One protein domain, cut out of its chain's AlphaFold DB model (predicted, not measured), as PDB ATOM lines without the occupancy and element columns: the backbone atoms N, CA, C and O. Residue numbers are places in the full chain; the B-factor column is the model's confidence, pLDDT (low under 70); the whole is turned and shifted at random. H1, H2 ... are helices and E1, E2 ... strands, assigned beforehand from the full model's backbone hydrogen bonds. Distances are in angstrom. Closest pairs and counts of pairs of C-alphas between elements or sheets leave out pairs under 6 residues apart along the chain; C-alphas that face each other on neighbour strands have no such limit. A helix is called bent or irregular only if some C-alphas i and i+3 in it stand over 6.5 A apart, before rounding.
ATOM      1  N   CYS A 181      38.197   5.263 -11.540       72.62
ATOM      2  CA  CYS A 181      39.459   5.058 -12.237       72.62
ATOM      3  C   CYS A 181      39.213   4.291 -13.538       72.62
ATOM      4  O   CYS A 181      39.126   3.054 -13.512       72.62
ATOM      5  N   PRO A 182      39.069   4.999 -14.668       71.06
ATOM      6  CA  PRO A 182      38.981   4.356 -15.966       71.06
ATOM      7  C   PRO A 182      40.291   3.630 -16.289       71.06
ATOM      8  O   PRO A 182      41.392   4.145 -16.056       71.06
ATOM      9  N   CYS A 183      40.170   2.423 -16.839       75.06
ATOM     10  CA  CYS A 183      41.313   1.618 -17.248       75.06
ATOM     11  C   CYS A 183      41.093   0.975 -18.611       75.06
ATOM     12  O   CYS A 183      40.120   0.255 -18.815       75.06
ATOM     13  N   ARG A 184      42.039   1.181 -19.527       76.50
ATOM     14  CA  ARG A 184      42.061   0.523 -20.833       76.50
ATOM     15  C   ARG A 184      43.103  -0.581 -20.836       76.50
ATOM     16  O   ARG A 184      44.259  -0.336 -20.500       76.50
ATOM     17  N   ILE A 185      42.698  -1.777 -21.248       80.44
ATOM     18  CA  ILE A 185      43.580  -2.939 -21.357       80.44
ATOM     19  C   ILE A 185      43.733  -3.279 -22.835       80.44
ATOM     20  O   ILE A 185      42.790  -3.726 -23.483       80.44
ATOM     21  N   THR A 186      44.934  -3.089 -23.362       80.12
ATOM     22  CA  THR A 186      45.275  -3.421 -24.745       80.12
ATOM     23  C   THR A 186      46.065  -4.721 -24.766       80.12
ATOM     24  O   THR A 186      47.026  -4.876 -24.019       80.12
ATOM     25  N   ARG A 187      45.691  -5.658 -25.640       79.94
ATOM     26  CA  ARG A 187      46.443  -6.896 -25.885       79.94
ATOM     27  C   ARG A 187      47.281  -6.735 -27.150       79.94
ATOM     28  O   ARG A 187      46.732  -6.449 -28.211       79.94
ATOM     29  N   THR A 188      48.582  -6.972 -27.043       76.62
ATOM     30  CA  THR A 188      49.514  -7.029 -28.174       76.62
ATOM     31  C   THR A 188      50.141  -8.417 -28.220       76.62
ATOM     32  O   THR A 188      50.643  -8.905 -27.211       76.62
ATOM     33  N   MET A 189      50.124  -9.069 -29.382       67.25
ATOM     34  CA  MET A 189      50.839 -10.335 -29.565       67.25
ATOM     35  C   MET A 189      52.283 -10.053 -29.980       67.25
ATOM     36  O   MET A 189      52.512  -9.436 -31.019       67.25
ATOM     37  N   VAL A 190      53.247 -10.524 -29.186       67.06
ATOM     38  CA  VAL A 190      54.686 -10.439 -29.484       67.06
ATOM     39  C   VAL A 190      55.259 -11.849 -29.423       67.06
ATOM     40  O   VAL A 190      55.169 -12.503 -28.390       67.06
ATOM     41  N   ASP A 191      55.800 -12.351 -30.535       60.88
ATOM     42  CA  ASP A 191      56.445 -13.673 -30.617       60.88
ATOM     43  C   ASP A 191      55.613 -14.835 -30.031       60.88
ATOM     44  O   ASP A 191      56.130 -15.723 -29.359       60.88
ATOM     45  N   ARG A 192      54.298 -14.837 -30.314       65.31
ATOM     46  CA  ARG A 192      53.282 -15.791 -29.805       65.31
ATOM     47  C   ARG A 192      52.972 -15.695 -28.307       65.31
ATOM     48  O   ARG A 192      52.157 -16.479 -27.825       65.31
ATOM     49  N   ASN A 193      53.552 -14.733 -27.600       65.56
ATOM     50  CA  ASN A 193      53.194 -14.418 -26.226       65.56
ATOM     51  C   ASN A 193      52.214 -13.244 -26.189       65.56
ATOM     52  O   ASN A 193      52.338 -12.268 -26.937       65.56
ATOM     53  N   ASP A 194      51.243 -13.340 -25.287       70.81
ATOM     54  CA  ASP A 194      50.341 -12.237 -24.997       70.81
ATOM     55  C   ASP A 194      51.028 -11.234 -24.073       70.81
ATOM     56  O   ASP A 194      51.289 -11.526 -22.904       70.81
ATOM     57  N   LEU A 195      51.295 -10.038 -24.595       80.69
ATOM     58  CA  LEU A 195      51.669  -8.880 -23.798       80.69
ATOM     59  C   LEU A 195      50.436  -7.996 -23.626       80.69
ATOM     60  O   LEU A 195      49.820  -7.567 -24.604       80.69
ATOM     61  N   TYR A 196      50.080  -7.703 -22.383       85.25
ATOM     62  CA  TYR A 196      49.006  -6.768 -22.087       85.25
ATOM     63  C   TYR A 196      49.602  -5.439 -21.634       85.25
ATOM     64  O   TYR A 196      50.543  -5.405 -20.845       85.25
ATOM     65  N   THR A 197      49.027  -4.343 -22.104       83.44
ATOM     66  CA  THR A 197      49.308  -3.001 -21.603       83.44
ATOM     67  C   THR A 197      48.041  -2.483 -20.951       83.44
ATOM     68  O   THR A 197      47.018  -2.335 -21.618       83.44
ATOM     69  N   ALA A 198      48.095  -2.215 -19.652       83.75
ATOM     70  CA  ALA A 198      47.012  -1.579 -18.926       83.75
ATOM     71  C   ALA A 198      47.343  -0.102 -18.723       83.75
ATOM     72  O   ALA A 198      48.305   0.241 -18.041       83.75
ATOM     73  N   ARG A 199      46.537   0.781 -19.303       80.50
ATOM     74  CA  ARG A 199      46.587   2.212 -19.023       80.50
ATOM     75  C   ARG A 199      45.515   2.542 -18.004       80.50
ATOM     76  O   ARG A 199      44.334   2.331 -18.267       80.50
ATOM     77  N   ILE A 200      45.924   3.058 -16.857       80.75
ATOM     78  CA  ILE A 200      45.030   3.477 -15.781       80.75
ATOM     79  C   ILE A 200      45.095   4.986 -15.614       80.75
ATOM     80  O   ILE A 200      46.136   5.614 -15.837       80.75
ATOM     81  N   MET A 201      43.965   5.569 -15.235       72.12
ATOM     82  CA  MET A 201      43.876   6.951 -14.798       72.12
ATOM     83  C   MET A 201      43.254   6.984 -13.407       72.12
ATOM     84  O   MET A 201      42.213   6.374 -13.189       72.12
ATOM     85  N   TYR A 202      43.918   7.642 -12.461       73.81
ATOM     86  CA  TYR A 202      43.546   7.614 -11.047       73.81
ATOM     87  C   TYR A 202      43.678   9.002 -10.413       73.81
ATOM     88  O   TYR A 202      44.497   9.805 -10.868       73.81
ATOM     89  N   PRO A 203      42.878   9.326  -9.384       66.94
ATOM     90  CA  PRO A 203      42.989  10.605  -8.700       66.94
ATOM     91  C   PRO A 203      44.285  10.657  -7.879       66.94
ATOM     92  O   PRO A 203      44.619   9.723  -7.150       66.94
ATOM     93  N   ASN A 204      45.003  11.772  -7.982       67.88
ATOM     94  CA  ASN A 204      46.156  12.091  -7.150       67.88
ATOM     95  C   ASN A 204      46.146  13.587  -6.795       67.88
ATOM     96  O   ASN A 204      46.314  14.455  -7.658       67.88
ATOM     97  N   GLY A 205      45.933  13.895  -5.514       67.81
ATOM     98  CA  GLY A 205      45.789  15.269  -5.034       67.81
ATOM     99  C   GLY A 205      44.571  15.972  -5.643       67.81
ATOM    100  O   GLY A 205      43.459  15.456  -5.587       67.81
ATOM    101  N   SER A 206      44.779  17.161  -6.215       54.75
ATOM    102  CA  SER A 206      43.723  17.974  -6.842       54.75
ATOM    103  C   SER A 206      43.428  17.615  -8.303       54.75
ATOM    104  O   SER A 206      42.642  18.306  -8.948       54.75
ATOM    105  N   GLY A 207      44.050  16.569  -8.851       56.69
ATOM    106  CA  GLY A 207      43.857  16.174 -10.242       56.69
ATOM    107  C   GLY A 207      43.925  14.669 -10.444       56.69
ATOM    108  O   GLY A 207      43.911  13.889  -9.497       56.69
ATOM    109  N   PHE A 208      44.016  14.265 -11.706       63.47
ATOM    110  CA  PHE A 208      44.227  12.872 -12.089       63.47
ATOM    111  C   PHE A 208      45.661  12.657 -12.563       63.47
ATOM    112  O   PHE A 208      46.324  13.575 -13.047       63.47
ATOM    113  N   GLU A 209      46.153  11.439 -12.437       70.31
ATOM    114  CA  GLU A 209      47.373  10.957 -13.069       70.31
ATOM    115  C   GLU A 209      47.048   9.798 -13.999       70.31
ATOM    116  O   GLU A 209      45.971   9.210 -13.925       70.31
ATOM    117  N   SER A 210      47.968   9.509 -14.916       72.75
ATOM    118  CA  SER A 210      47.869   8.349 -15.790       72.75
ATOM    119  C   SER A 210      49.160   7.561 -15.715       72.75
ATOM    120  O   SER A 210      50.248   8.135 -15.753       72.75
ATOM    121  N   GLU A 211      49.016   6.247 -15.645       80.88
ATOM    122  CA  GLU A 211      50.119   5.306 -15.656       80.88
ATOM    123  C   GLU A 211      49.856   4.223 -16.701       80.88
ATOM    124  O   GLU A 211      48.712   3.833 -16.948       80.88
ATOM    125  N   GLU A 212      50.925   3.770 -17.347       81.69
ATOM    126  CA  GLU A 212      50.899   2.673 -18.303       81.69
ATOM    127  C   GLU A 212      51.716   1.521 -17.722       81.69
ATOM    128  O   GLU A 212      52.903   1.667 -17.434       81.69
ATOM    129  N   LEU A 213      51.055   0.386 -17.516       86.12
ATOM    130  CA  LEU A 213      51.600  -0.795 -16.870       86.12
ATOM    131  C   LEU A 213      51.658  -1.936 -17.875       86.12
ATOM    132  O   LEU A 213      50.646  -2.313 -18.467       86.12
ATOM    133  N   GLN A 214      52.836  -2.527 -18.035       87.75
ATOM    134  CA  GLN A 214      52.958  -3.791 -18.749       87.75
ATOM    135  C   GLN A 214      52.533  -4.934 -17.833       87.75
ATOM    136  O   GLN A 214      52.948  -5.001 -16.671       87.75
ATOM    137  N   VAL A 215      51.713  -5.830 -18.377       89.44
ATOM    138  CA  VAL A 215      51.235  -7.032 -17.706       89.44
ATOM    139  C   VAL A 215      51.626  -8.265 -18.504       89.44
ATOM    140  O   VAL A 215      51.345  -8.377 -19.699       89.44
ATOM    141  N   SER A 216      52.259  -9.209 -17.814       88.12
ATOM    142  CA  SER A 216      52.649 -10.502 -18.370       88.12
ATOM    143  C   SER A 216      52.097 -11.643 -17.529       88.12
ATOM    144  O   SER A 216      51.981 -11.541 -16.305       88.12
ATOM    145  N   PHE A 217      51.763 -12.734 -18.211       87.38
ATOM    146  CA  PHE A 217      51.276 -13.970 -17.613       87.38
ATOM    147  C   PHE A 217      52.290 -15.074 -17.890       87.38
ATOM    148  O   PHE A 217      52.661 -15.304 -19.042       87.38
ATOM    149  N   LYS A 218      52.717 -15.780 -16.845       85.81
ATOM    150  CA  LYS A 218      53.567 -16.965 -16.955       85.81
ATOM    151  C   LYS A 218      52.858 -18.143 -16.296       85.81
ATOM    152  O   LYS A 218      52.694 -18.162 -15.079       85.81
ATOM    153  N   GLY A 219      52.410 -19.098 -17.105       80.19
ATOM    154  CA  GLY A 219      51.757 -20.313 -16.620       80.19
ATOM    155  C   GLY A 219      52.772 -21.372 -16.185       80.19
ATOM    156  O   GLY A 219      53.688 -21.697 -16.936       80.19
ATOM    157  N   GLU A 220      52.577 -21.936 -14.997       66.50
ATOM    158  CA  GLU A 220      53.287 -23.104 -14.468       66.50
ATOM    159  C   GLU A 220      52.241 -24.108 -13.939       66.50
ATOM    160  O   GLU A 220      51.846 -24.103 -12.773       66.50
ATOM    161  N   GLY A 221      51.727 -24.968 -14.829       67.06
ATOM    162  CA  GLY A 221      50.681 -25.942 -14.488       67.06
ATOM    163  C   GLY A 221      49.324 -25.284 -14.203       67.06
ATOM    164  O   GLY A 221      48.799 -24.562 -15.043       67.06
ATOM    165  N   ALA A 222      48.740 -25.551 -13.028       70.50
ATOM    166  CA  ALA A 222      47.458 -24.970 -12.589       70.50
ATOM    167  C   ALA A 222      47.597 -23.575 -11.940       70.50
ATOM    168  O   ALA A 222      46.625 -23.031 -11.410       70.50
ATOM    169  N   LEU A 223      48.814 -23.027 -11.934       76.25
ATOM    170  CA  LEU A 223      49.177 -21.758 -11.323       76.25
ATOM    171  C   LEU A 223      49.707 -20.815 -12.402       76.25
ATOM    172  O   LEU A 223      50.595 -21.177 -13.168       76.25
ATOM    173  N   SER A 224      49.188 -19.594 -12.438       84.25
ATOM    174  CA  SER A 224      49.703 -18.528 -13.296       84.25
ATOM    175  C   SER A 224      50.311 -17.429 -12.435       84.25
ATOM    176  O   SER A 224      49.656 -16.907 -11.534       84.25
ATOM    177  N   ILE A 225      51.557 -17.059 -12.723       87.12
ATOM    178  CA  ILE A 225      52.203 -15.879 -12.148       87.12
ATOM    179  C   ILE A 225      51.873 -14.689 -13.047       87.12
ATOM    180  O   ILE A 225      52.094 -14.736 -14.259       87.12
ATOM    181  N   ILE A 226      51.343 -13.625 -12.452       89.38
ATOM    182  CA  ILE A 226      51.004 -12.379 -13.134       89.38
ATOM    183  C   ILE A 226      51.961 -11.302 -12.637       89.38
ATOM    184  O   ILE A 226      52.040 -11.042 -11.436       89.38
ATOM    185  N   THR A 227      52.677 -10.667 -13.561       89.06
ATOM    186  CA  THR A 227      53.584  -9.555 -13.245       89.06
ATOM    187  C   THR A 227      52.999  -8.265 -13.795       89.06
ATOM    188  O   THR A 227      52.703  -8.202 -14.988       89.06
ATOM    189  N   VAL A 228      52.838  -7.251 -12.940       87.88
ATOM    190  CA  VAL A 228      52.326  -5.915 -13.288       87.88
ATOM    191  C   VAL A 228      53.326  -4.865 -12.808       87.88
ATOM    192  O   VAL A 228      53.406  -4.572 -11.610       87.88
ATOM    193  N   GLY A 229      54.119  -4.311 -13.727       83.62
ATOM    194  CA  GLY A 229      55.267  -3.474 -13.356       83.62
ATOM    195  C   GLY A 229      56.232  -4.238 -12.438       83.62
ATOM    196  O   GLY A 229      56.745  -5.284 -12.821       83.62
ATOM    197  N   ASN A 230      56.437  -3.746 -11.212       81.81
ATOM    198  CA  ASN A 230      57.288  -4.393 -10.199       81.81
ATOM    199  C   ASN A 230      56.512  -5.284  -9.207       81.81
ATOM    200  O   ASN A 230      57.090  -5.755  -8.227       81.81
ATOM    201  N   ASN A 231      55.209  -5.484  -9.420       87.38
ATOM    202  CA  ASN A 231      54.333  -6.223  -8.511       87.38
ATOM    203  C   ASN A 231      54.020  -7.621  -9.051       87.38
ATOM    204  O   ASN A 231      53.882  -7.811 -10.262       87.38
ATOM    205  N   TYR A 232      53.858  -8.580  -8.138       89.06
ATOM    206  CA  TYR A 232      53.664  -9.993  -8.455       89.06
ATOM    207  C   TYR A 232      52.375 -10.513  -7.829       89.06
ATOM    208  O   TYR A 232      52.048 -10.221  -6.676       89.06
ATOM    209  N   PHE A 233      51.649 -11.312  -8.604       91.12
ATOM    210  CA  PHE A 233      50.385 -11.907  -8.200       91.12
ATOM    211  C   PHE A 233      50.329 -13.361  -8.648       91.12
ATOM    212  O   PHE A 233      50.908 -13.742  -9.666       91.12
ATOM    213  N   THR A 234      49.584 -14.159  -7.898       90.75
ATOM    214  CA  THR A 234      49.357 -15.570  -8.197       90.75
ATOM    215  C   THR A 234      47.894 -15.770  -8.547       90.75
ATOM    216  O   THR A 234      47.014 -15.359  -7.794       90.75
ATOM    217  N   TRP A 235      47.628 -16.436  -9.666       90.88
ATOM    218  CA  TRP A 235      46.291 -16.824 -10.089       90.88
ATOM    219  C   TRP A 235      46.176 -18.343 -10.097       90.88
ATOM    220  O   TRP A 235      46.821 -19.026 -10.892       90.88
ATOM    221  N   LYS A 236      45.370 -18.872  -9.177       88.38
ATOM    222  CA  LYS A 236      45.160 -20.309  -8.993       88.38
ATOM    223  C   LYS A 236      43.678 -20.570  -8.767       88.38
ATOM    224  O   LYS A 236      43.050 -19.856  -7.992       88.38
ATOM    225  N   GLU A 237      43.127 -21.584  -9.435       85.38
ATOM    226  CA  GLU A 237      41.719 -21.996  -9.269       85.38
ATOM    227  C   GLU A 237      40.729 -20.824  -9.427       85.38
ATOM    228  O   GLU A 237      39.761 -20.682  -8.681       85.38
ATOM    229  N   ASN A 238      40.984 -19.950 -10.405       87.62
ATOM    230  CA  ASN A 238      40.220 -18.726 -10.662       87.62
ATOM    231  C   ASN A 238      40.277 -17.660  -9.549       87.62
ATOM    232  O   ASN A 238      39.527 -16.691  -9.623       87.62
ATOM    233  N   VAL A 239      41.158 -17.787  -8.552       89.38
ATOM    234  CA  VAL A 239      41.349 -16.814  -7.463       89.38
ATOM    235  C   VAL A 239      42.710 -16.123  -7.585       89.38
ATOM    236  O   VAL A 239      43.730 -16.771  -7.826       89.38
ATOM    237  N   ILE A 240      42.715 -14.800  -7.432       91.50
ATOM    238  CA  ILE A 240      43.893 -13.933  -7.496       91.50
ATOM    239  C   ILE A 240      44.385 -13.624  -6.083       91.50
ATOM    240  O   ILE A 240      43.608 -13.188  -5.230       91.50
ATOM    241  N   TYR A 241      45.689 -13.767  -5.874       90.12
ATOM    242  CA  TYR A 241      46.369 -13.468  -4.620       90.12
ATOM    243  C   TYR A 241      47.555 -12.528  -4.838       90.12
ATOM    244  O   TYR A 241      48.209 -12.585  -5.880       90.12
ATOM    245  N   THR A 242      47.876 -11.703  -3.841       85.06
ATOM    246  CA  THR A 242      49.167 -10.996  -3.792       85.06
ATOM    247  C   THR A 242      50.307 -11.976  -3.502       85.06
ATOM    248  O   THR A 242      50.135 -12.928  -2.732       85.06
ATOM    249  N   ALA A 243      51.470 -11.742  -4.114       78.75
ATOM    250  CA  ALA A 243      52.679 -12.540  -3.923       78.75
ATOM    251  C   ALA A 243      53.908 -11.636  -3.722       78.75
ATOM    252  O   ALA A 243      53.981 -10.530  -4.263       78.75
ATOM    253  N   LYS A 244      54.895 -12.109  -2.953       67.25
ATOM    254  CA  LYS A 244      56.222 -11.480  -2.867       67.25
ATOM    255  C   LYS A 244      57.169 -12.100  -3.893       67.25
ATOM    256  O   LYS A 244      57.022 -13.259  -4.269       67.25
ATOM    257  N   VAL A 245      58.166 -11.330  -4.332       59.75
ATOM    258  CA  VAL A 245      59.197 -11.802  -5.270       59.75
ATOM    259  C   VAL A 245      59.884 -13.045  -4.704       59.75
ATOM    260  O   VAL A 245      60.493 -12.976  -3.642       59.75
ATOM    261  N   GLY A 246      59.800 -14.168  -5.420       53.69
ATOM    262  CA  GLY A 246      60.476 -15.410  -5.038       53.69
ATOM    263  C   GLY A 246      59.789 -16.233  -3.943       53.69
ATOM    264  O   GLY A 246      60.340 -17.257  -3.550       53.69
ATOM    265  N   GLU A 247      58.596 -15.849  -3.481       54.19
ATOM    266  CA  GLU A 247      57.830 -16.628  -2.505       54.19
ATOM    267  C   GLU A 247      56.483 -17.081  -3.088       54.19
ATOM    268  O   GLU A 247      55.715 -16.291  -3.629       54.19
ATOM    269  N   SER A 248      56.158 -18.368  -2.930       51.56
ATOM    270  CA  SER A 248      54.841 -18.937  -3.258       51.56
ATOM    271  C   SER A 248      53.793 -18.702  -2.157       51.56
ATOM    272  O   SER A 248      52.722 -19.309  -2.178       51.56
ATOM    273  N   SER A 249      54.114 -17.883  -1.154       54.78
ATOM    274  CA  SER A 249      53.251 -17.573  -0.019       54.78
ATOM    275  C   SER A 249      52.202 -16.530  -0.436       54.78
ATOM    276  O   SER A 249      52.509 -15.407  -0.832       54.78
ATOM    277  N   THR A 250      50.928 -16.919  -0.386       59.50
ATOM    278  CA  THR A 250      49.792 -16.026  -0.647       59.50
ATOM    279  C   THR A 250      49.595 -15.082   0.536       59.50
ATOM    280  O   THR A 250      49.457 -15.565   1.661       59.50
ATOM    281  N   VAL A 251      49.542 -13.767   0.304       68.62
ATOM    282  CA  VAL A 251      49.404 -12.776   1.393       68.62
ATOM    283  C   VAL A 251      47.962 -12.271   1.533       68.62
ATOM    284  O   VAL A 251      47.416 -12.275   2.632       68.62
ATOM    285  N   GLU A 252      47.309 -11.891   0.435       83.62
ATOM    286  CA  GLU A 252      45.939 -11.354   0.423       83.62
ATOM    287  C   GLU A 252      45.154 -11.924  -0.764       83.62
ATOM    288  O   GLU A 252      45.665 -11.977  -1.880       83.62
ATOM    289  N   ASN A 253      43.903 -12.338  -0.534       90.44
ATOM    290  CA  ASN A 253      42.967 -12.710  -1.598       90.44
ATOM    291  C   ASN A 253      42.337 -11.444  -2.192       90.44
ATOM    292  O   ASN A 253      41.600 -10.736  -1.506       90.44
ATOM    293  N   LEU A 254      42.596 -11.189  -3.474       90.12
ATOM    294  CA  LEU A 254      42.076 -10.023  -4.187       90.12
ATOM    295  C   LEU A 254      40.715 -10.295  -4.840       90.12
ATOM    296  O   LEU A 254      39.924  -9.375  -5.041       90.12
ATOM    297  N   GLY A 255      40.390 -11.546  -5.159       91.88
ATOM    298  CA  GLY A 255      39.096 -11.921  -5.726       91.88
ATOM    299  C   GLY A 255      39.199 -12.975  -6.815       91.88
ATOM    300  O   GLY A 255      40.205 -13.666  -6.934       91.88
ATOM    301  N   LYS A 256      38.130 -13.113  -7.604       92.44
ATOM    302  CA  LYS A 256      38.035 -14.107  -8.675       92.44
ATOM    303  C   LYS A 256      38.117 -13.466 -10.053       92.44
ATOM    304  O   LYS A 256      37.618 -12.360 -10.235       92.44
ATOM    305  N   ALA A 257      38.694 -14.195 -10.999       92.31
ATOM    306  CA  ALA A 257      38.747 -13.837 -12.410       92.31
ATOM    307  C   ALA A 257      38.608 -15.097 -13.270       92.31
ATOM    308  O   ALA A 257      39.086 -16.163 -12.880       92.31
ATOM    309  N   SER A 258      37.967 -14.958 -14.429       90.44
ATOM    310  CA  SER A 258      37.759 -16.021 -15.420       90.44
ATOM    311  C   SER A 258      38.516 -15.788 -16.734       90.44
ATOM    312  O   SER A 258      38.572 -16.670 -17.588       90.44
ATOM    313  N   SER A 259      39.133 -14.615 -16.896       89.69
ATOM    314  CA  SER A 259      39.934 -14.246 -18.065       89.69
ATOM    315  C   SER A 259      41.136 -13.383 -17.677       89.69
ATOM    316  O   SER A 259      41.159 -12.784 -16.601       89.69
ATOM    317  N   ASN A 260      42.125 -13.278 -18.571       88.12
ATOM    318  CA  ASN A 260      43.295 -12.416 -18.367       88.12
ATOM    319  C   ASN A 260      42.891 -10.951 -18.133       88.12
ATOM    320  O   ASN A 260      43.419 -10.302 -17.235       88.12
ATOM    321  N   THR A 261      41.927 -10.438 -18.904       86.12
ATOM    322  CA  THR A 261      41.423  -9.067 -18.751       86.12
ATOM    323  C   THR A 261      40.786  -8.867 -17.376       86.12
ATOM    324  O   THR A 261      41.114  -7.902 -16.695       86.12
ATOM    325  N   GLU A 262      39.948  -9.807 -16.921       89.12
ATOM    326  CA  GLU A 262      39.363  -9.752 -15.575       89.12
ATOM    327  C   GLU A 262      40.424  -9.839 -14.475       89.12
ATOM    328  O   GLU A 262      40.336  -9.118 -13.482       89.12
ATOM    329  N   ALA A 263      41.448 -10.677 -14.654       91.06
ATOM    330  CA  ALA A 263      42.547 -10.796 -13.702       91.06
ATOM    331  C   ALA A 263      43.301  -9.464 -13.565       91.06
ATOM    332  O   ALA A 263      43.525  -9.003 -12.447       91.06
ATOM    333  N   ILE A 264      43.608  -8.802 -14.688       90.75
ATOM    334  CA  ILE A 264      44.205  -7.458 -14.702       90.75
ATOM    335  C   ILE A 264      43.298  -6.464 -13.972       90.75
ATOM    336  O   ILE A 264      43.765  -5.741 -13.095       90.75
ATOM    337  N   THR A 265      41.998  -6.443 -14.279       88.81
ATOM    338  CA  THR A 265      41.034  -5.547 -13.625       88.81
ATOM    339  C   THR A 265      40.995  -5.757 -12.110       88.81
ATOM    340  O   THR A 265      41.043  -4.783 -11.363       88.81
ATOM    341  N   VAL A 266      40.956  -7.007 -11.633       91.00
ATOM    342  CA  VAL A 266      40.967  -7.327 -10.195       91.00
ATOM    343  C   VAL A 266      42.258  -6.851  -9.533       91.00
ATOM    344  O   VAL A 266      42.199  -6.222  -8.476       91.00
ATOM    345  N   ILE A 267      43.410  -7.110 -10.157       92.50
ATOM    346  CA  ILE A 267      44.720  -6.688  -9.645       92.50
ATOM    347  C   ILE A 267      44.792  -5.167  -9.509       92.50
ATOM    348  O   ILE A 267      45.208  -4.660  -8.467       92.50
ATOM    349  N   LEU A 268      44.363  -4.430 -10.533       90.12
ATOM    350  CA  LEU A 268      44.414  -2.973 -10.519       90.12
ATOM    351  C   LEU A 268      43.425  -2.389  -9.503       90.12
ATOM    352  O   LEU A 268      43.815  -1.558  -8.686       90.12
ATOM    353  N   ALA A 269      42.178  -2.865  -9.500       85.25
ATOM    354  CA  ALA A 269      41.114  -2.336  -8.649       85.25
ATOM    355  C   ALA A 269      41.310  -2.644  -7.160       85.25
ATOM    356  O   ALA A 269      41.008  -1.814  -6.308       85.25
ATOM    357  N   LYS A 270      41.763  -3.859  -6.834       86.75
ATOM    358  CA  LYS A 270      41.787  -4.365  -5.454       86.75
ATOM    359  C   LYS A 270      43.187  -4.566  -4.894       86.75
ATOM    360  O   LYS A 270      43.319  -4.659  -3.680       86.75
ATOM    361  N   GLY A 271      44.205  -4.629  -5.748       87.62
ATOM    362  CA  GLY A 271      45.604  -4.683  -5.340       87.62
ATOM    363  C   GLY A 271      46.247  -3.301  -5.378       87.62
ATOM    364  O   GLY A 271      46.488  -2.698  -4.339       87.62
ATOM    365  N   LEU A 272      46.520  -2.796  -6.583       87.88
ATOM    366  CA  LEU A 272      47.430  -1.659  -6.777       87.88
ATOM    367  C   LEU A 272      46.810  -0.288  -6.487       87.88
ATOM    368  O   LEU A 272      47.481   0.563  -5.911       87.88
ATOM    369  N   TYR A 273      45.544  -0.076  -6.850       84.50
ATOM    370  CA  TYR A 273      44.898   1.240  -6.762       84.50
ATOM    371  C   TYR A 273      43.675   1.260  -5.839       84.50
ATOM    372  O   TYR A 273      42.846   2.166  -5.912       84.50
ATOM    373  N   LYS A 274      43.566   0.277  -4.935       81.44
ATOM    374  CA  LYS A 274      42.455   0.137  -3.972       81.44
ATOM    375  C   LYS A 274      42.211   1.404  -3.147       81.44
ATOM    376  O   LYS A 274      41.071   1.703  -2.815       81.44
ATOM    377  N   SER A 275      43.267   2.138  -2.794       74.44
ATOM    378  CA  SER A 275      43.173   3.374  -2.002       74.44
ATOM    379  C   SER A 275      42.858   4.628  -2.821       74.44
ATOM    380  O   SER A 275      42.402   5.619  -2.259       74.44
ATOM    381  N   GLN A 276      43.111   4.601  -4.128       72.62
ATOM    382  CA  GLN A 276      42.966   5.740  -5.034       72.62
ATOM    383  C   GLN A 276      41.642   5.667  -5.805       72.62
ATOM    384  O   GLN A 276      41.080   6.691  -6.176       72.62
ATOM    385  N   CYS A 277      41.117   4.467  -6.031       69.00
ATOM    386  CA  CYS A 277      39.972   4.227  -6.895       69.00
ATOM    387  C   CYS A 277      38.764   3.755  -6.084       69.00
ATOM    388  O   CYS A 277      38.734   2.623  -5.613       69.00
ATOM    389  N   LEU A 278      37.732   4.599  -5.964       60.62
ATOM    390  CA  LEU A 278      36.445   4.210  -5.368       60.62
ATOM    391  C   LEU A 278      35.658   3.267  -6.291       60.62
ATOM    392  O   LEU A 278      34.912   2.411  -5.821       60.62
ATOM    393  N   LYS A 279      35.828   3.414  -7.609       64.62
ATOM    394  CA  LYS A 279      35.237   2.559  -8.639       64.62
ATOM    395  C   LYS A 279      36.268   2.297  -9.729       64.62
ATOM    396  O   LYS A 279      36.964   3.213 -10.147       64.62
ATOM    397  N   PHE A 280      36.365   1.060 -10.196       66.88
ATOM    398  CA  PHE A 280      37.257   0.693 -11.291       66.88
ATOM    399  C   PHE A 280      36.430   0.273 -12.498       66.88
ATOM    400  O   PHE A 280      35.556  -0.586 -12.372       66.88
ATOM    401  N   GLU A 281      36.692   0.880 -13.651       63.47
ATOM    402  CA  GLU A 281      35.888   0.671 -14.855       63.47
ATOM    403  C   GLU A 281      36.786   0.186 -15.996       63.47
ATOM    404  O   GLU A 281      37.546   0.981 -16.559       63.47
ATOM    405  N   PRO A 282      36.756  -1.124 -16.318       60.25
ATOM    406  CA  PRO A 282      37.446  -1.636 -17.487       60.25
ATOM    407  C   PRO A 282      36.743  -1.117 -18.743       60.25
ATOM    408  O   PRO A 282      35.560  -1.370 -18.972       60.25
ATOM    409  N   LEU A 283      37.495  -0.386 -19.549       55.19
ATOM    410  CA  LEU A 283      37.069   0.156 -20.825       55.19
ATOM    411  C   LEU A 283      37.170  -0.951 -21.878       55.19
ATOM    412  O   LEU A 283      38.159  -1.691 -21.905       55.19
TER     413      LEU A 283
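This is residues 181 to 283 of the 284 residues of an uncharacterized protein of Bacteroidetes bacterium B1(2017) (UniProt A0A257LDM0). What is the main picture? A strongly twisted sheet of eight strands, curled like part of a barrel, wraps round one helix, H1, in its hollow. The barrel stays open, with the edge strands E7 and E8 apart, and the long strands E2 and E3 reach beyond the helix. What is it made of? The 103 printed residues hold, along the chain, E1 to E7, then H1, then E8: mostly strand, in a mixed sheet of order E7 E6 E5 E4 E3 E2 E1 E8. It is compact, with a radius of gyration of the C-alphas of 13.4 A, and spans 44 by 32 by 23 A.

How do the first strands pair? E3, residues 207 to 220, is antiparallel to E2, residues 193 to 204, at 152 degrees, with N 198 and O 213 2.8 A apart. E2 is antiparallel to E1, residues 181 to 190, with N 186 and O 197 2.8 A apart; E1 is parallel to edge strand E8, residues 279 to 283, with N 283 and O 183 2.8 A apart. How does the sheet go on from E3? E4, residues 223 to 228, pairs with E3 through N 218 and O 225, 2.9 A, and with E5, residues 231 to 236, through N 226 and O 233, 2.8 A. E6, residues 239 to 243, pairs with E5 through N 241 and O 234, 2.8 A, and with edge strand E7, residues 253 to 256, through N 240 and O 255, 2.8 A. E1 to E7 form a meander, each strand the antiparallel neighbour of the one before. Where is the helix? H1, residues 260 to 272, is on one face of the sheet, making two layers, and the sheet curls round it. Its closest C-alphas to E7 are Lys 270 and Leu 254, 5.8 A, and to E8 Ala 269 and Phe 280, 5.6 A. In its backbone 8 of 9 O i to N i+4 pairs are within hydrogen-bond range; it is only just irregular, C-alphas 269 and 272 being 6.6 A apart.

Where do the ends lie? E1 begins with C-alpha 181 at (39.459, 5.058, -12.237), and E8 ends with C-alpha 283 at (37.069, 0.156, -20.825). How long are the longer elements? From first to last C-alpha, E3 measures 40.6 A, E2 33.4 A, E1 27.7 A and H1 16.3 A.

How large is it? The farthest C-alphas, those of Ser 206 and Gly 221, are 45.1 A apart. Is the printed part whole? It has no cut and no long link. Where is confidence low? The mean pLDDT of the printed part is 78.3, and residues 189 to 193, 203 to 208, 220 to 221, 244 to 251 and 277 to 283 are under 70.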